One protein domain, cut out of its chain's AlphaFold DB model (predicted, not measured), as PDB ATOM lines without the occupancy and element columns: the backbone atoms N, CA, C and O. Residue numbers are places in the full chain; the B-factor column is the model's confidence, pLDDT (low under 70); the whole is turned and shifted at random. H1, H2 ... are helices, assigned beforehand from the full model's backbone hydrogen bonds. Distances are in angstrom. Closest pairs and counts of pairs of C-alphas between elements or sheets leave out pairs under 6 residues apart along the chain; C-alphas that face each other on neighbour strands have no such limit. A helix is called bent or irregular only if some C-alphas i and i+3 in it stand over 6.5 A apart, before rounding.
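This is residues 2 to 141 of the 144 residues of an uncharacterized protein of Gallionellales bacterium CG17_big_fil_post_rev_8_21_14_2_50_54_146 (UniProt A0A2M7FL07). The long helix H5 and H4 fold back on each other as a long helical hairpin along one side of a flat slab; H1 lies in the middle, between this hairpin and H3, and H2 crosses H3 near residues 44 to 53 of H3. The printed part has 140 residues with five named helices, H1 to H5 in chain order, and no named strand; its class is all helix. It is only just compact, close to loose, with a radius of gyration of the C-alphas of 16.8 A, and its outline is flat, spanning 51 by 38 by 19 A.

H5, the longest helix, covers residues 108 to 140 and measures 47.6 A from first to last C-alpha, ending at C-alpha 140 at (197.753, 173.139, 199.384). H4, residues 78 to 104, measures 39.6 A; it has a kink of 31 degrees near residue 98 and is irregular, with C-alphas 100 and 103 7.6 A apart. H1, residues 2 to 18, measures 24.1 A and begins at C-alpha 2 at (197.143, 189.152, 192.105). H3, residues 43 to 64, measures 31.3 A and begins at C-alpha 43 at (218.921, 192.042, 172.086). H2, residues 20 to 33, measures 20.1 A.

H1 is the hub, touching H3, H4 and H5. It touches H4 at a steep tilt of 45 degrees, the same way, with the closest C-alphas, those of Ala 10 and Asn 89, 5.7 A apart. Residues 122 to 129 of H5 alone touch H1, at a steep tilt of 47 degrees; the closest C-alphas are those of Thr 17 and Gly 122, 6.0 A apart. H4 and H5 form a hairpin, at a shallow tilt of 23 degrees, opposite ways; the C-alphas of Gly 88 and Ala 125, their closest, are 3.9 A apart. H1 touches H3 at a steep tilt of 41 degrees, opposite ways, closest at the C-alphas of Phe 12 and Phe 54, 5.9 A apart. H2 touches residues 44 to 53 of H3 alone, about perpendicular at 81 degrees, closest at the C-alphas of Gly 27 and Gly 49, 4.0 A apart. H2 is apart from H4 and H5, and H3 is apart from H5. Every O i to N i+4 pair is within hydrogen-bond range in H2 and H3, against 11 of 13 in H1, 21 of 23 in H4 and 28 of 29 in H5.

The two C-alphas farthest apart, those of Gly 35 and Lys 76, are 52.4 A from each other. The printed part has no cut. The link from H3 to H4, residues 65 to 77, is long. The mean pLDDT of the printed part is 90.4, and residues 40 to 41 are under 70.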
ATOM      1  N   LEU A   2     195.728 188.818 191.838       88.56
ATOM      2  CA  LEU A   2     197.143 189.152 192.105       88.56
ATOM      3  C   LEU A   2     198.062 187.934 192.304       88.56
ATOM      4  O   LEU A   2     199.125 187.883 191.705       88.56
ATOM      5  N   ALA A   3     197.638 186.921 193.065       90.12
ATOM      6  CA  ALA A   3     198.430 185.700 193.267       90.12
ATOM      7  C   ALA A   3     198.691 184.920 191.962       90.12
ATOM      8  O   ALA A   3     199.784 184.402 191.755       90.12
ATOM      9  N   ARG A   4     197.716 184.890 191.041       90.75
ATOM     10  CA  ARG A   4     197.890 184.252 189.724       90.75
ATOM     11  C   ARG A   4     198.869 185.034 188.855       90.75
ATOM     12  O   ARG A   4     199.712 184.428 188.211       90.75
ATOM     13  N   LEU A   5     198.789 186.364 188.881       92.81
ATOM     14  CA  LEU A   5     199.740 187.225 188.178       92.81
ATOM     15  C   LEU A   5     201.155 187.084 188.757       92.81
ATOM     16  O   LEU A   5     202.114 186.995 188.006       92.81
ATOM     17  N   ASN A   6     201.282 186.980 190.079       95.38
ATOM     18  CA  ASN A   6     202.561 186.743 190.745       95.38
ATOM     19  C   ASN A   6     203.207 185.419 190.294       95.38
ATOM     20  O   ASN A   6     204.391 185.382 189.968       95.38
ATOM     21  N   LEU A   7     202.420 184.342 190.210       95.31
ATOM     22  CA  LEU A   7     202.893 183.054 189.697       95.31
ATOM     23  C   LEU A   7     203.210 183.109 188.201       95.31
ATOM     24  O   LEU A   7     204.227 182.567 187.785       95.31
ATOM     25  N   PHE A   8     202.394 183.798 187.400       96.50
ATOM     26  CA  PHE A   8     202.682 184.028 185.985       96.50
ATOM     27  C   PHE A   8     204.042 184.699 185.794       96.50
ATOM     28  O   PHE A   8     204.869 184.213 185.028       96.50
ATOM     29  N   VAL A   9     204.294 185.781 186.535       96.75
ATOM     30  CA  VAL A   9     205.565 186.508 186.479       96.75
ATOM     31  C   VAL A   9     206.723 185.607 186.904       96.75
ATOM     32  O   VAL A   9     207.754 185.622 186.242       96.75
ATOM     33  N   ALA A  10     206.549 184.763 187.925       96.88
ATOM     34  CA  ALA A  10     207.582 183.809 188.331       96.88
ATOM     35  C   ALA A  10     207.904 182.804 187.217       96.88
ATOM     36  O   ALA A  10     209.061 182.653 186.839       96.88
ATOM     37  N   TRP A  11     206.889 182.169 186.632       96.31
ATOM     38  CA  TRP A  11     207.079 181.214 185.535       96.31
ATOM     39  C   TRP A  11     207.629 181.844 184.261       96.31
ATOM     40  O   TRP A  11     208.328 181.172 183.508       96.31
ATOM     41  N   PHE A  12     207.349 183.125 184.030       96.62
ATOM     42  CA  PHE A  12     207.968 183.885 182.955       96.62
ATOM     43  C   PHE A  12     209.441 184.198 183.249       96.62
ATOM     44  O   PHE A  12     210.279 184.007 182.372       96.62
ATOM     45  N   LEU A  13     209.765 184.655 184.465       96.19
ATOM     46  CA  LEU A  13     211.106 185.106 184.840       96.19
ATOM     47  C   LEU A  13     212.085 183.961 185.110       96.19
ATOM     48  O   LEU A  13     213.263 184.119 184.814       96.19
ATOM     49  N   ILE A  14     211.628 182.804 185.598       95.19
ATOM     50  CA  ILE A  14     212.490 181.641 185.861       95.19
ATOM     51  C   ILE A  14     213.331 181.274 184.621       95.19
ATOM     52  O   ILE A  14     214.558 181.228 184.740       95.19
ATOM     53  N   PRO A  15     212.754 181.088 183.414       93.19
ATOM     54  CA  PRO A  15     213.547 180.857 182.209       93.19
ATOM     55  C   PRO A  15     214.504 182.003 181.861       93.19
ATOM     56  O   PRO A  15     215.625 181.744 181.427       93.19
ATOM     57  N   GLN A  16     214.093 183.260 182.080       91.12
ATOM     58  CA  GLN A  16     214.942 184.432 181.818       91.12
ATOM     59  C   GLN A  16     216.141 184.508 182.771       91.12
ATOM     60  O   GLN A  16     217.167 185.077 182.415       91.12
ATOM     61  N   THR A  17     216.024 183.948 183.975       90.25
ATOM     62  CA  THR A  17     217.098 183.931 184.973       90.25
ATOM     63  C   THR A  17     218.000 182.703 184.834       90.25
ATOM     64  O   THR A  17     219.212 182.831 184.952       90.25
ATOM     65  N   LEU A  18     217.440 181.516 184.571       88.44
ATOM     66  CA  LEU A  18     218.196 180.254 184.595       88.44
ATOM     67  C   LEU A  18     218.807 179.861 183.255       88.44
ATOM     68  O   LEU A  18     219.869 179.246 183.207       88.44
ATOM     69  N   VAL A  19     218.102 180.144 182.162       87.69
ATOM     70  CA  VAL A  19     218.421 179.603 180.836       87.69
ATOM     71  C   VAL A  19     218.374 180.696 179.774       87.69
ATOM     72  O   VAL A  19     217.997 180.450 178.631       87.69
ATOM     73  N   LEU A  20     218.800 181.912 180.133       85.38
ATOM     74  CA  LEU A  20     218.779 183.083 179.250       85.38
ATOM     75  C   LEU A  20     219.460 182.824 177.897       85.38
ATOM     76  O   LEU A  20     218.957 183.258 176.862       85.38
ATOM     77  N   GLY A  21     220.568 182.074 177.891       83.81
ATOM     78  CA  GLY A  21     221.251 181.665 176.660       83.81
ATOM     79  C   GLY A  21     220.357 180.837 175.732       83.81
ATOM     80  O   GLY A  21     220.262 181.133 174.546       83.81
ATOM     81  N   TRP A  22     219.611 179.871 176.277       86.50
ATOM     82  CA  TRP A  22     218.654 179.060 175.513       86.50
ATOM     83  C   TRP A  22     217.462 179.875 175.016       86.50
ATOM     84  O   TRP A  22     217.000 179.672 173.892       86.50
ATOM     85  N   VAL A  23     216.982 180.823 175.824       88.12
ATOM     86  CA  VAL A  23     215.928 181.760 175.414       88.12
ATOM     87  C   VAL A  23     216.405 182.585 174.215       88.12
ATOM     88  O   VAL A  23     215.717 182.645 173.195       88.12
ATOM     89  N   ALA A  24     217.611 183.154 174.290       87.31
ATOM     90  CA  ALA A  24     218.207 183.924 173.204       87.31
ATOM     91  C   ALA A  24     218.451 183.074 171.947       87.31
ATOM     92  O   ALA A  24     218.140 183.515 170.842       87.31
ATOM     93  N   ALA A  25     218.957 181.848 172.105       87.75
ATOM     94  CA  ALA A  25     219.180 180.917 171.003       87.75
ATOM     95  C   ALA A  25     217.868 180.551 170.294       87.75
ATOM     96  O   ALA A  25     217.797 180.583 169.067       87.75
ATOM     97  N   THR A  26     216.800 180.289 171.052       89.19
ATOM     98  CA  THR A  26     215.474 179.986 170.489       89.19
ATOM     99  C   THR A  26     214.917 181.180 169.711       89.19
ATOM    100  O   THR A  26     214.415 181.020 168.601       89.19
ATOM    101  N   GLY A  27     215.059 182.394 170.253       88.31
ATOM    102  CA  GLY A  27     214.661 183.612 169.549       88.31
ATOM    103  C   GLY A  27     215.457 183.839 168.263       88.31
ATOM    104  O   GLY A  27     214.874 184.182 167.239       88.31
ATOM    105  N   ARG A  28     216.768 183.574 168.280       89.69
ATOM    106  CA  ARG A  28     217.627 183.636 167.088       89.69
ATOM    107  C   ARG A  28     217.200 182.635 166.021       89.69
ATOM    108  O   ARG A  28     217.138 183.008 164.858       89.69
ATOM    109  N   LEU A  29     216.904 181.389 166.395       91.00
ATOM    110  CA  LEU A  29     216.439 180.375 165.444       91.00
ATOM    111  C   LEU A  29     215.167 180.838 164.731       91.00
ATOM    112  O   LEU A  29     215.103 180.778 163.507       91.00
ATOM    113  N   LEU A  30     214.197 181.371 165.478       90.19
ATOM    114  CA  LEU A  30     212.964 181.891 164.891       90.19
ATOM    115  C   LEU A  30     213.226 183.090 163.970       90.19
ATOM    116  O   LEU A  30     212.731 183.119 162.847       90.19
ATOM    117  N   LEU A  31     214.025 184.064 164.415       90.69
ATOM    118  CA  LEU A  31     214.394 185.223 163.597       90.69
ATOM    119  C   LEU A  31     215.144 184.811 162.322       90.69
ATOM    120  O   LEU A  31     214.851 185.332 161.247       90.69
ATOM    121  N   GLY A  32     216.042 183.830 162.419       89.75
ATOM    122  CA  GLY A  32     216.760 183.265 161.279       89.75
ATOM    123  C   GLY A  32     215.828 182.572 160.283       89.75
ATOM    124  O   GLY A  32     215.972 182.770 159.080       89.75
ATOM    125  N   MET A  33     214.818 181.835 160.761       91.12
ATOM    126  CA  MET A  33     213.773 181.255 159.900       91.12
ATOM    127  C   MET A  33     212.943 182.325 159.176       91.12
ATOM    128  O   MET A  33     212.432 182.069 158.089       91.12
ATOM    129  N   LEU A  34     212.827 183.519 159.758       91.38
ATOM    130  CA  LEU A  34     212.158 184.679 159.162       91.38
ATOM    131  C   LEU A  34     213.097 185.538 158.291       91.38
ATOM    132  O   LEU A  34     212.678 186.580 157.790       91.38
ATOM    133  N   GLY A  35     214.351 185.114 158.091       88.94
ATOM    134  CA  GLY A  35     215.327 185.789 157.232       88.94
ATOM    135  C   GLY A  35     216.096 186.937 157.895       88.94
ATOM    136  O   GLY A  35     216.800 187.672 157.204       88.94
ATOM    137  N   ALA A  36     215.992 187.112 159.215       87.50
ATOM    138  CA  ALA A  36     216.766 188.113 159.939       87.50
ATOM    139  C   ALA A  36     218.154 187.574 160.324       87.50
ATOM    140  O   ALA A  36     218.285 186.522 160.951       87.50
ATOM    141  N   ASN A  37     219.202 188.336 159.999       81.12
ATOM    142  CA  ASN A  37     220.565 188.046 160.440       81.12
ATOM    143  C   ASN A  37     220.785 188.605 161.849       81.12
ATOM    144  O   ASN A  37     221.082 189.788 162.007       81.12
ATOM    145  N   THR A  38     220.650 187.754 162.867       77.62
ATOM    146  CA  THR A  38     221.002 188.097 164.252       77.62
ATOM    147  C   THR A  38     222.096 187.184 164.800       77.62
ATOM    148  O   THR A  38     222.153 185.982 164.502       77.62
ATOM    149  N   HIS A  39     222.984 187.757 165.614       74.62
ATOM    150  CA  HIS A  39     224.001 187.006 166.338       74.62
ATOM    151  C   HIS A  39     223.426 186.450 167.644       74.62
ATOM    152  O   HIS A  39     222.363 186.842 168.144       74.62
ATOM    153  N   GLU A  40     224.119 185.453 168.184       60.50
ATOM    154  CA  GLU A  40     223.759 184.857 169.462       60.50
ATOM    155  C   GLU A  40     223.996 185.853 170.595       60.50
ATOM    156  O   GLU A  40     225.062 186.452 170.698       60.50
ATOM    157  N   GLY A  41     222.983 186.048 171.437       66.12
ATOM    158  CA  GLY A  41     223.042 187.006 172.538       66.12
ATOM    159  C   GLY A  41     222.605 188.430 172.187       66.12
ATOM    160  O   GLY A  41     222.435 189.213 173.123       66.12
ATOM    161  N   ASP A  42     222.340 188.740 170.914       79.44
ATOM    162  CA  ASP A  42     221.796 190.036 170.492       79.44
ATOM    163  C   ASP A  42     220.431 190.319 171.142       79.44
ATOM    164  O   ASP A  42     219.609 189.417 171.349       79.44
ATOM    165  N   ILE A  43     220.163 191.596 171.435       83.81
ATOM    166  CA  ILE A  43     218.921 192.042 172.086       83.81
ATOM    167  C   ILE A  43     217.667 191.568 171.323       83.81
ATOM    168  O   ILE A  43     216.792 190.994 171.974       83.81
ATOM    169  N   PRO A  44     217.564 191.692 169.979       85.94
ATOM    170  CA  PRO A  44     216.425 191.156 169.227       85.94
ATOM    171  C   PRO A  44     216.167 189.661 169.461       85.94
ATOM    172  O   PRO A  44     215.017 189.249 169.634       85.94
ATOM    173  N   SER A  45     217.227 188.850 169.528       87.56
ATOM    174  CA  SER A  45     217.134 187.412 169.791       87.56
ATOM    175  C   SER A  45     216.619 187.146 171.211       87.56
ATOM    176  O   SER A  45     215.701 186.346 171.397       87.56
ATOM    177  N   ARG A  46     217.135 187.871 172.216       88.38
ATOM    178  CA  ARG A  46     216.659 187.792 173.613       88.38
ATOM    179  C   ARG A  46     215.188 188.196 173.738       88.38
ATOM    180  O   ARG A  46     214.417 187.485 174.377       88.38
ATOM    181  N   MET A  47     214.786 189.299 173.105       89.25
ATOM    182  CA  MET A  47     213.402 189.784 173.127       89.25
ATOM    183  C   MET A  47     212.443 188.792 172.471       89.25
ATOM    184  O   MET A  47     211.395 188.485 173.033       89.25
ATOM    185  N   THR A  48     212.819 188.243 171.316       91.44
ATOM    186  CA  THR A  48     212.004 187.246 170.612       91.44
ATOM    187  C   THR A  48     211.839 185.984 171.453       91.44
ATOM    188  O   THR A  48     210.725 185.494 171.625       91.44
ATOM    189  N   GLY A  49     212.925 185.491 172.055       91.94
ATOM    190  CA  GLY A  49     212.861 184.371 172.989       91.94
ATOM    191  C   GLY A  49     211.970 184.661 174.199       91.94
ATOM    192  O   GLY A  49     211.153 183.824 174.579       91.94
ATOM    193  N   ALA A  50     212.073 185.855 174.787       92.38
ATOM    194  CA  ALA A  50     211.222 186.264 175.899       92.38
ATOM    195  C   ALA A  50     209.737 186.293 175.504       92.38
ATOM    196  O   ALA A  50     208.901 185.801 176.259       92.38
ATOM    197  N   LEU A  51     209.397 186.781 174.306       94.62
ATOM    198  CA  LEU A  51     208.025 186.744 173.789       94.62
ATOM    199  C   LEU A  51     207.503 185.311 173.633       94.62
ATOM    200  O   LEU A  51     206.357 185.038 173.992       94.62
ATOM    201  N   LEU A  52     208.342 184.382 173.165       94.50
ATOM    202  CA  LEU A  52     207.980 182.965 173.078       94.50
ATOM    203  C   LEU A  52     207.710 182.360 174.458       94.50
ATOM    204  O   LEU A  52     206.702 181.681 174.640       94.50
ATOM    205  N   VAL A  53     208.566 182.640 175.446       95.69
ATOM    206  CA  VAL A  53     208.361 182.185 176.831       95.69
ATOM    207  C   VAL A  53     207.079 182.784 177.409       95.69
ATOM    208  O   VAL A  53     206.280 182.058 177.993       95.69
ATOM    209  N   PHE A  54     206.844 184.083 177.212       96.12
ATOM    210  CA  PHE A  54     205.620 184.748 177.656       96.12
ATOM    211  C   PHE A  54     204.376 184.079 177.060       96.12
ATOM    212  O   PHE A  54     203.448 183.738 177.794       96.12
ATOM    213  N   GLY A  55     204.379 183.840 175.745       95.94
ATOM    214  CA  GLY A  55     203.304 183.144 175.047       95.94
ATOM    215  C   GLY A  55     203.094 181.725 175.575       95.94
ATOM    216  O   GLY A  55     201.964 181.345 175.866       95.94
ATOM    217  N   ALA A  56     204.168 180.962 175.782       95.50
ATOM    218  CA  ALA A  56     204.091 179.607 176.324       95.50
ATOM    219  C   ALA A  56     203.490 179.583 177.738       95.50
ATOM    220  O   ALA A  56     202.558 178.822 178.000       95.50
ATOM    221  N   VAL A  57     203.961 180.450 178.640       96.12
ATOM    222  CA  VAL A  57     203.428 180.561 180.008       96.12
ATOM    223  C   VAL A  57     201.960 180.995 179.982       96.12
ATOM    224  O   VAL A  57     201.145 180.434 180.715       96.12
ATOM    225  N   TYR A  58     201.598 181.937 179.103       95.88
ATOM    226  CA  TYR A  58     200.212 182.361 178.907       95.88
ATOM    227  C   TYR A  58     199.325 181.217 178.428       95.88
ATOM    228  O   TYR A  58     198.275 180.995 179.020       95.88
ATOM    229  N   LEU A  59     199.743 180.461 177.411       96.31
ATOM    230  CA  LEU A  59     198.977 179.328 176.896       96.31
ATOM    231  C   LEU A  59     198.781 178.263 177.977       96.31
ATOM    232  O   LEU A  59     197.658 177.809 178.188       96.31
ATOM    233  N   VAL A  60     199.833 177.911 178.725       94.94
ATOM    234  CA  VAL A  60     199.723 176.955 179.838       94.94
ATOM    235  C   VAL A  60     198.739 177.461 180.894       94.94
ATOM    236  O   VAL A  60     197.869 176.706 181.326       94.94
ATOM    237  N   MET A  61     198.832 178.734 181.283       93.44
ATOM    238  CA  MET A  61     197.900 179.340 182.233       93.44
ATOM    239  C   MET A  61     196.469 179.396 181.683       93.44
ATOM    240  O   MET A  61     195.530 179.161 182.437       93.44
ATOM    241  N   HIS A  62     196.285 179.695 180.398       92.94
ATOM    242  CA  HIS A  62     194.980 179.781 179.750       92.94
ATOM    243  C   HIS A  62     194.291 178.413 179.716       92.94
ATOM    244  O   HIS A  62     193.147 178.298 180.147       92.94
ATOM    245  N   PHE A  63     195.002 177.363 179.291       94.19
ATOM    246  CA  PHE A  63     194.443 176.013 179.195       94.19
ATOM    247  C   PHE A  63     194.265 175.325 180.554       94.19
ATOM    248  O   PHE A  63     193.301 174.587 180.737       94.19
ATOM    249  N   ARG A  64     195.158 175.555 181.526       90.81
ATOM    250  CA  ARG A  64     195.033 174.977 182.882       90.81
ATOM    251  C   ARG A  64     194.192 175.828 183.836       90.81
ATOM    252  O   ARG A  64     193.855 175.372 184.922       90.81
ATOM    253  N   GLY A  65     193.921 177.083 183.484       85.56
ATOM    254  CA  GLY A  65     193.308 178.100 184.343       85.56
ATOM    255  C   GLY A  65     194.266 178.761 185.350       85.56
ATOM    256  O   GLY A  65     193.961 179.840 185.872       85.56
ATOM    257  N   THR A  66     195.412 178.137 185.644       86.00
ATOM    258  CA  THR A  66     196.393 178.590 186.643       86.00
ATOM    259  C   THR A  66     197.730 177.848 186.503       86.00
ATOM    260  O   THR A  66     197.840 176.865 185.767       86.00
ATOM    261  N   LEU A  67     198.759 178.334 187.201       91.12
ATOM    262  CA  LEU A  67     200.116 177.792 187.180       91.12
ATOM    263  C   LEU A  67     200.482 177.199 188.551       91.12
ATOM    264  O   LEU A  67     200.183 177.818 189.574       91.12
ATOM    265  N   PRO A  68     201.129 176.022 188.603       89.50
ATOM    266  CA  PRO A  68     201.539 175.409 189.864       89.50
ATOM    267  C   PRO A  68     202.769 176.115 190.468       89.50
ATOM    268  O   PRO A  68     203.585 176.618 189.713       89.50
ATOM    269  N   PRO A  69     202.984 176.105 191.793       90.44
ATOM    270  CA  PRO A  69     202.049 175.687 192.829       90.44
ATOM    271  C   PRO A  69     201.020 176.788 193.114       90.44
ATOM    272  O   PRO A  69     201.372 177.926 193.410       90.44
ATOM    273  N   GLU A  70     199.738 176.432 193.078       83.94
ATOM    274  CA  GLU A  70     198.641 177.389 193.284       83.94
ATOM    275  C   GLU A  70     198.559 177.878 194.737       83.94
ATOM    276  O   GLU A  70     198.315 179.059 194.992       83.94
ATOM    277  N   GLY A  71     198.802 176.967 195.684       86.69
ATOM    278  CA  GLY A  71     198.546 177.177 197.107       86.69
ATOM    279  C   GLY A  71     197.056 177.321 197.441       86.69
ATOM    280  O   GLY A  71     196.229 177.591 196.574       86.69
ATOM    281  N   LYS A  72     196.697 177.131 198.715       90.31
ATOM    282  CA  LYS A  72     195.344 177.432 199.213       90.31
ATOM    283  C   LYS A  72     195.410 178.671 200.102       90.31
ATOM    284  O   LYS A  72     196.223 178.659 201.025       90.31
ATOM    285  N   PRO A  73     194.591 179.712 199.870       89.75
ATOM    286  CA  PRO A  73     194.617 180.934 200.673       89.75
ATOM    287  C   PRO A  73     194.455 180.706 202.179       89.75
ATOM    288  O   PRO A  73     195.058 181.422 202.973       89.75
ATOM    289  N   GLU A  74     193.684 179.691 202.569       87.75
ATOM    290  CA  GLU A  74     193.450 179.316 203.966       87.75
ATOM    291  C   GLU A  74     194.578 178.444 204.549       87.75
ATOM    292  O   GLU A  74     194.629 178.195 205.754       87.75
ATOM    293  N   GLY A  75     195.482 177.949 203.701       85.50
ATOM    294  CA  GLY A  75     196.554 177.043 204.077       85.50
ATOM    295  C   GLY A  75     197.711 177.743 204.788       85.50
ATOM    296  O   GLY A  75     198.121 178.859 204.446       85.50
ATOM    297  N   LYS A  76     198.309 177.047 205.762       86.81
ATOM    298  CA  LYS A  76     199.504 177.536 206.462       86.81
ATOM    299  C   LYS A  76     200.630 177.794 205.458       86.81
ATOM    300  O   LYS A  76     200.941 176.949 204.627       86.81
ATOM    301  N   GLY A  77     201.241 178.972 205.551       88.56
ATOM    302  CA  GLY A  77     202.360 179.361 204.692       88.56
ATOM    303  C   GLY A  77     201.971 180.032 203.374       88.56
ATOM    304  O   GLY A  77     202.857 180.589 202.737       88.56
ATOM    305  N   TYR A  78     200.687 180.095 202.992       94.75
ATOM    306  CA  TYR A  78     200.272 180.710 201.721       94.75
ATOM    307  C   TYR A  78     200.763 182.158 201.562       94.75
ATOM    308  O   TYR A  78     201.420 182.500 200.578       94.75
ATOM    309  N   THR A  79     200.510 183.009 202.562       94.31
ATOM    310  CA  THR A  79     200.908 184.426 202.533       94.31
ATOM    311  C   THR A  79     202.424 184.600 202.476       94.31
ATOM    312  O   THR A  79     202.919 185.460 201.747       94.31
ATOM    313  N   ILE A  80     203.171 183.783 203.225       95.38
ATOM    314  CA  ILE A  80     204.640 183.810 203.220       95.38
ATOM    315  C   ILE A  80     205.154 183.363 201.849       95.38
ATOM    316  O   ILE A  80     205.991 184.044 201.262       95.38
ATOM    317  N   GLY A  81     204.592 182.282 201.304       96.06
ATOM    318  CA  GLY A  81     204.916 181.770 199.978       96.06
ATOM    319  C   GLY A  81     204.707 182.813 198.883       96.06
ATOM    320  O   GLY A  81     205.632 183.097 198.128       96.06
ATOM    321  N   GLN A  82     203.542 183.468 198.847       96.62
ATOM    322  CA  GLN A  82     203.263 184.534 197.877       96.62
ATOM    323  C   GLN A  82     204.240 185.713 197.997       96.62
ATOM    324  O   GLN A  82     204.713 186.224 196.981       96.62
ATOM    325  N   ARG A  83     204.577 186.136 199.224       96.56
ATOM    326  CA  ARG A  83     205.533 187.231 199.460       96.56
ATOM    327  C   ARG A  83     206.946 186.872 199.010       96.56
ATOM    328  O   ARG A  83     207.608 187.706 198.403       96.56
ATOM    329  N   LEU A  84     207.390 185.642 199.265       97.44
ATOM    330  CA  LEU A  84     208.692 185.158 198.808       97.44
ATOM    331  C   LEU A  84     208.754 185.063 197.284       97.44
ATOM    332  O   LEU A  84     209.719 185.532 196.694       97.44
ATOM    333  N   VAL A  85     207.706 184.549 196.635       97.56
ATOM    334  CA  VAL A  85     207.628 184.535 195.167       97.56
ATOM    335  C   VAL A  85     207.689 185.954 194.600       97.56
ATOM    336  O   VAL A  85     208.420 186.195 193.643       97.56
ATOM    337  N   LEU A  86     206.991 186.910 195.219       97.50
ATOM    338  CA  LEU A  86     207.027 188.311 194.797       97.50
ATOM    339  C   LEU A  86     208.421 188.931 194.968       97.50
ATOM    340  O   LEU A  86     208.886 189.639 194.077       97.50
ATOM    341  N   ALA A  87     209.102 188.649 196.081       97.62
ATOM    342  CA  ALA A  87     210.478 189.089 196.301       97.62
ATOM    343  C   ALA A  87     211.428 188.506 195.243       97.62
ATOM    344  O   ALA A  87     212.230 189.240 194.669       97.62
ATOM    345  N   GLY A  88     211.281 187.217 194.921       97.12
ATOM    346  CA  GLY A  88     212.039 186.577 193.846       97.12
ATOM    347  C   GLY A  88     211.775 187.224 192.486       97.12
ATOM    348  O   GLY A  88     212.714 187.540 191.764       97.12
ATOM    349  N   ASN A  89     210.511 187.527 192.178       97.69
ATOM    350  CA  ASN A  89     210.126 188.224 190.950       97.69
ATOM    351  C   ASN A  89     210.746 189.619 190.844       97.69
ATOM    352  O   ASN A  89     211.193 190.003 189.767       97.69
ATOM    353  N   LEU A  90     210.794 190.371 191.945       96.94
ATOM    354  CA  LEU A  90     211.419 191.692 191.970       96.94
ATOM    355  C   LEU A  90     212.920 191.594 191.669       96.94
ATOM    356  O   LEU A  90     213.419 192.307 190.803       96.94
ATOM    357  N   LEU A  91     213.624 190.682 192.344       96.12
ATOM    358  CA  LEU A  91     215.060 190.464 192.148       96.12
ATOM    359  C   LEU A  91     215.381 189.988 190.727       96.12
ATOM    360  O   LEU A  91     216.279 190.526 190.082       96.12
ATOM    361  N   ALA A  92     214.612 189.032 190.204       95.56
ATOM    362  CA  ALA A  92     214.764 188.556 188.836       95.56
ATOM    363  C   ALA A  92     214.427 189.637 187.801       95.56
ATOM    364  O   ALA A  92     215.111 189.748 186.787       95.56
ATOM    365  N   GLY A  93     213.417 190.471 188.060       94.62
ATOM    366  CA  GLY A  93     213.090 191.617 187.216       94.62
ATOM    367  C   GLY A  93     214.245 192.617 187.136       94.62
ATOM    368  O   GLY A  93     214.605 193.042 186.041       94.62
ATOM    369  N   LEU A  94     214.877 192.931 188.275       92.56
ATOM    370  CA  LEU A  94     216.077 193.773 188.323       92.56
ATOM    371  C   LEU A  94     217.249 193.134 187.567       92.56
ATOM    372  O   LEU A  94     217.910 193.814 186.784       92.56
ATOM    373  N   TYR A  95     217.465 191.827 187.743       91.38
ATOM    374  CA  TYR A  95     218.484 191.075 187.010       91.38
ATOM    375  C   TYR A  95     218.280 191.153 185.492       91.38
ATOM    376  O   TYR A  95     219.193 191.526 184.756       91.38
ATOM    377  N   VAL A  96     217.068 190.866 185.011       89.19
ATOM    378  CA  VAL A  96     216.743 190.901 183.579       89.19
ATOM    379  C   VAL A  96     216.842 192.325 183.021       89.19
ATOM    380  O   VAL A  96     217.390 192.520 181.937       89.19
ATOM    381  N   ALA A  97     216.370 193.333 183.759       89.25
ATOM    382  CA  ALA A  97     216.483 194.732 183.354       89.25
ATOM    383  C   ALA A  97     217.948 195.165 183.197       89.25
ATOM    384  O   ALA A  97     218.291 195.844 182.227       89.25
ATOM    385  N   PHE A  98     218.830 194.728 184.098       88.19
ATOM    386  CA  PHE A  98     220.265 194.961 183.969       88.19
ATOM    387  C   PHE A  98     220.852 194.220 182.764       88.19
ATOM    388  O   PHE A  98     221.544 194.830 181.957       88.19
ATOM    389  N   GLN A  99     220.511 192.945 182.559       84.50
ATOM    390  CA  GLN A  99     220.973 192.174 181.396       84.50
ATOM    391  C   GLN A  99     220.610 192.835 180.061       84.50
ATOM    392  O   GLN A  99     221.372 192.736 179.098       84.50
ATOM    393  N   LEU A 100     219.476 193.534 180.001       82.31
ATOM    394  CA  LEU A 100     219.056 194.286 178.821       82.31
ATOM    395  C   LEU A 100     219.686 195.674 178.717       82.31
ATOM    396  O   LEU A 100     219.770 196.174 177.608       82.31
ATOM    397  N   SER A 101     220.121 196.295 179.813       85.12
ATOM    398  CA  SER A 101     220.618 197.681 179.825       85.12
ATOM    399  C   SER A 101     222.123 197.815 180.081       85.12
ATOM    400  O   SER A 101     222.654 198.920 180.001       85.12
ATOM    401  N   HIS A 102     222.838 196.715 180.338       83.56
ATOM    402  CA  HIS A 102     224.254 196.741 180.717       83.56
ATOM    403  C   HIS A 102     225.172 197.415 179.686       83.56
ATOM    404  O   HIS A 102     226.209 197.956 180.059       83.56
ATOM    405  N   PHE A 103     224.784 197.424 178.407       82.75
ATOM    406  CA  PHE A 103     225.520 198.089 177.329       82.75
ATOM    407  C   PHE A 103     225.601 199.616 177.499       82.75
ATOM    408  O   PHE A 103     226.434 200.254 176.865       82.75
ATOM    409  N   LEU A 104     224.753 200.204 178.352       86.06
ATOM    410  CA  LEU A 104     224.791 201.625 178.707       86.06
ATOM    411  C   LEU A 104     225.916 201.956 179.703       86.06
ATOM    412  O   LEU A 104     226.182 203.128 179.963       86.06
ATOM    413  N   VAL A 105     226.567 200.948 180.293       86.00
ATOM    414  CA  VAL A 105     227.666 201.134 181.248       86.00
ATOM    415  C   VAL A 105     228.998 201.080 180.503       86.00
ATOM    416  O   VAL A 105     229.588 200.020 180.323       86.00
ATOM    417  N   GLU A 106     229.497 202.244 180.090       88.44
ATOM    418  CA  GLU A 106     230.745 202.354 179.315       88.44
ATOM    419  C   GLU A 106     232.001 202.035 180.148       88.44
ATOM    420  O   GLU A 106     233.005 201.533 179.637       88.44
ATOM    421  N   ASN A 107     231.965 202.305 181.459       91.06
ATOM    422  CA  ASN A 107     233.102 202.066 182.342       91.06
ATOM    423  C   ASN A 107     233.176 200.592 182.768       91.06
ATOM    424  O   ASN A 107     232.368 200.110 183.565       91.06
ATOM    425  N   ARG A 108     234.223 199.898 182.310       86.44
ATOM    426  CA  ARG A 108     234.446 198.469 182.577       86.44
ATOM    427  C   ARG A 108     234.550 198.111 184.064       86.44
ATOM    428  O   ARG A 108     234.069 197.053 184.457       86.44
ATOM    429  N   ALA A 109     235.168 198.951 184.895       87.38
ATOM    430  CA  ALA A 109     235.300 198.674 186.327       87.38
ATOM    431  C   ALA A 109     233.940 198.757 187.036       87.38
ATOM    432  O   ALA A 109     233.599 197.884 187.833       87.38
ATOM    433  N   ILE A 110     233.136 199.762 186.680       86.75
ATOM    434  CA  ILE A 110     231.764 199.920 187.177       86.75
ATOM    435  C   ILE A 110     230.896 198.748 186.704       86.75
ATOM    436  O   ILE A 110     230.186 198.151 187.511       86.75
ATOM    437  N   PHE A 111     231.008 198.362 185.430       88.25
ATOM    438  CA  PHE A 111     230.302 197.208 184.878       88.25
ATOM    439  C   PHE A 111     230.594 195.923 185.664       88.25
ATOM    440  O   PHE A 111     229.657 195.229 186.039       88.25
ATOM    441  N   LEU A 112     231.861 195.620 185.968       87.81
ATOM    442  CA  LEU A 112     232.222 194.398 186.699       87.81
ATOM    443  C   LEU A 112     231.613 194.351 188.108       87.81
ATOM    444  O   LEU A 112     231.106 193.306 188.518       87.81
ATOM    445  N   ILE A 113     231.626 195.476 188.830       86.38
ATOM    446  CA  ILE A 113     231.043 195.570 190.176       86.38
ATOM    447  C   ILE A 113     229.525 195.374 190.115       86.38
ATOM    448  O   ILE A 113     228.976 194.557 190.856       86.38
ATOM    449  N   ILE A 114     228.846 196.094 189.217       84.88
ATOM    450  CA  ILE A 114     227.389 196.007 189.083       84.88
ATOM    451  C   ILE A 114     226.981 194.617 188.588       84.88
ATOM    452  O   ILE A 114     226.006 194.064 189.093       84.88
ATOM    453  N   ASN A 115     227.736 194.019 187.664       86.81
ATOM    454  CA  ASN A 115     227.456 192.680 187.161       86.81
ATOM    455  C   ASN A 115     227.543 191.635 188.278       86.81
ATOM    456  O   ASN A 115     226.588 190.892 188.473       86.81
ATOM    457  N   GLY A 116     228.617 191.631 189.076       81.44
ATOM    458  CA  GLY A 116     228.740 190.696 190.201       81.44
ATOM    459  C   GLY A 116     227.629 190.860 191.244       81.44
ATOM    460  O   GLY A 116     227.085 189.874 191.741       81.44
ATOM    461  N   PHE A 117     227.238 192.104 191.542       82.94
ATOM    462  CA  PHE A 117     226.116 192.380 192.443       82.94
ATOM    463  C   PHE A 117     224.771 191.923 191.860       82.94
ATOM    464  O   PHE A 117     223.928 191.384 192.574       82.94
ATOM    465  N   THR A 118     224.580 192.090 190.553       85.44
ATOM    466  CA  THR A 118     223.335 191.730 189.872       85.44
ATOM    467  C   THR A 118     223.211 190.223 189.668       85.44
ATOM    468  O   THR A 118     222.126 189.678 189.838       85.44
ATOM    469  N   ASP A 119     224.307 189.510 189.405       86.12
ATOM    470  CA  ASP A 119     224.311 188.044 189.344       86.12
ATOM    471  C   ASP A 119     223.834 187.435 190.672       86.12
ATOM    472  O   ASP A 119     223.054 186.479 190.678       86.12
ATOM    473  N   ALA A 120     224.199 188.046 191.808       89.44
ATOM    474  CA  ALA A 120     223.672 187.650 193.112       89.44
ATOM    475  C   ALA A 120     222.138 187.741 193.173       89.44
ATOM    476  O   ALA A 120     221.510 186.871 193.778       89.44
ATOM    477  N   PHE A 121     221.504 188.725 192.520       91.31
ATOM    478  CA  PHE A 121     220.039 188.818 192.469       91.31
ATOM    479  C   PHE A 121     219.407 187.602 191.799       91.31
ATOM    480  O   PHE A 121     218.372 187.140 192.274       91.31
ATOM    481  N   GLY A 122     220.032 187.046 190.757       89.88
ATOM    482  CA  GLY A 122     219.581 185.800 190.136       89.88
ATOM    483  C   GLY A 122     219.577 184.633 191.130       89.88
ATOM    484  O   GLY A 122     218.578 183.922 191.255       89.88
ATOM    485  N   TYR A 123     220.652 184.483 191.912       91.94
ATOM    486  CA  TYR A 123     220.742 183.449 192.951       91.94
ATOM    487  C   TYR A 123     219.730 183.642 194.084       91.94
ATOM    488  O   TYR A 123     219.063 182.689 194.495       91.94
ATOM    489  N   TRP A 124     219.564 184.873 194.566       94.81
ATOM    490  CA  TRP A 124     218.573 185.186 195.593       94.81
ATOM    491  C   TRP A 124     217.144 184.984 195.088       94.81
ATOM    492  O   TRP A 124     216.318 184.434 195.816       94.81
ATOM    493  N   ALA A 125     216.859 185.337 193.831       95.88
ATOM    494  CA  ALA A 125     215.566 185.084 193.208       95.88
ATOM    495  C   ALA A 125     215.234 183.588 193.185       95.88
ATOM    496  O   ALA A 125     214.139 183.201 193.594       95.88
ATOM    497  N   MET A 126     216.200 182.740 192.809       94.56
ATOM    498  CA  MET A 126     216.044 181.283 192.869       94.56
ATOM    499  C   MET A 126     215.708 180.793 194.276       94.56
ATOM    500  O   MET A 126     214.753 180.035 194.444       94.56
ATOM    501  N   ALA A 127     216.457 181.234 195.290       95.94
ATOM    502  CA  ALA A 127     216.202 180.844 196.675       95.94
ATOM    503  C   ALA A 127     214.790 181.261 197.121       95.94
ATOM    504  O   ALA A 127     214.044 180.454 197.683       95.94
ATOM    505  N   CYS A 128     214.387 182.494 196.807       97.00
ATOM    506  CA  CYS A 128     213.051 183.006 197.087       97.00
ATOM    507  C   CYS A 128     211.952 182.187 196.400       97.00
ATOM    508  O   CYS A 128     210.960 181.851 197.049       97.00
ATOM    509  N   TRP A 129     212.116 181.822 195.125       97.44
ATOM    510  CA  TRP A 129     211.144 180.992 194.414       97.44
ATOM    511  C   TRP A 129     211.076 179.574 194.967       97.44
ATOM    512  O   TRP A 129     209.978 179.098 195.224       97.44
ATOM    513  N   VAL A 130     212.208 178.910 195.212       96.75
ATOM    514  CA  VAL A 130     212.231 177.535 195.744       96.75
ATOM    515  C   VAL A 130     211.543 177.465 197.108       96.75
ATOM    516  O   VAL A 130     210.660 176.629 197.323       96.75
ATOM    517  N   ILE A 131     211.893 178.371 198.024       96.88
ATOM    518  CA  ILE A 131     211.289 178.419 199.362       96.88
ATOM    519  C   ILE A 131     209.817 178.846 199.255       96.88
ATOM    520  O   ILE A 131     208.941 178.221 199.855       96.88
ATOM    521  N   GLY A 132     209.521 179.872 198.457       96.44
ATOM    522  CA  GLY A 132     208.166 180.379 198.258       96.44
ATOM    523  C   GLY A 132     207.219 179.327 197.684       96.44
ATOM    524  O   GLY A 132     206.143 179.096 198.236       96.44
ATOM    525  N   PHE A 133     207.641 178.623 196.635       96.88
ATOM    526  CA  PHE A 133     206.908 177.511 196.034       96.88
ATOM    527  C   PHE A 133     206.726 176.348 197.005       96.88
ATOM    528  O   PHE A 133     205.651 175.754 197.023       96.88
ATOM    529  N   SER A 134     207.712 176.067 197.860       95.44
ATOM    530  CA  SER A 134     207.583 175.045 198.904       95.44
ATOM    531  C   SER A 134     206.487 175.402 199.913       95.44
ATOM    532  O   SER A 134     205.641 174.562 200.215       95.44
ATOM    533  N   PHE A 135     206.428 176.655 200.378       96.06
ATOM    534  CA  PHE A 135     205.345 177.122 201.255       96.06
ATOM    535  C   PHE A 135     203.976 177.102 200.567       96.06
ATOM    536  O   PHE A 135     202.984 176.705 201.178       96.06
ATOM    537  N   LEU A 136     203.905 177.493 199.291       95.25
ATOM    538  CA  LEU A 136     202.664 177.416 198.517       95.25
ATOM    539  C   LEU A 136     202.207 175.967 198.344       95.25
ATOM    540  O   LEU A 136     201.038 175.664 198.574       95.25
ATOM    541  N   TYR A 137     203.118 175.055 198.022       93.56
ATOM    542  CA  TYR A 137     202.816 173.633 197.936       93.56
ATOM    543  C   TYR A 137     202.311 173.087 199.276       93.56
ATOM    544  O   TYR A 137     201.239 172.485 199.322       93.56
ATOM    545  N   GLN A 138     203.008 173.374 200.379       91.62
ATOM    546  CA  GLN A 138     202.585 172.969 201.723       91.62
ATOM    547  C   GLN A 138     201.197 173.506 202.081       91.62
ATOM    548  O   GLN A 138     200.382 172.755 202.609       91.62
ATOM    549  N   SER A 139     200.892 174.758 201.727       92.31
ATOM    550  CA  SER A 139     199.569 175.346 201.970       92.31
ATOM    551  C   SER A 139     198.440 174.595 201.256       92.31
ATOM    552  O   SER A 139     197.295 174.647 201.690       92.31
ATOM    553  N   SER A 140     198.744 173.883 200.165       88.56
ATOM    554  CA  SER A 140     197.753 173.139 199.384       88.56
ATOM    555  C   SER A 140     197.462 171.732 199.914       88.56
ATOM    556  O   SER A 140     196.425 171.152 199.563       88.56
ATOM    557  N   LEU A 141     198.334 171.194 200.775       87.38
ATOM    558  CA  LEU A 141     198.188 169.856 201.341       87.38
ATOM    559  C   LEU A 141     196.942 169.768 202.245       87.38
ATOM    560  O   LEU A 141     196.517 170.774 202.816       87.38
TER     561      LEU A 141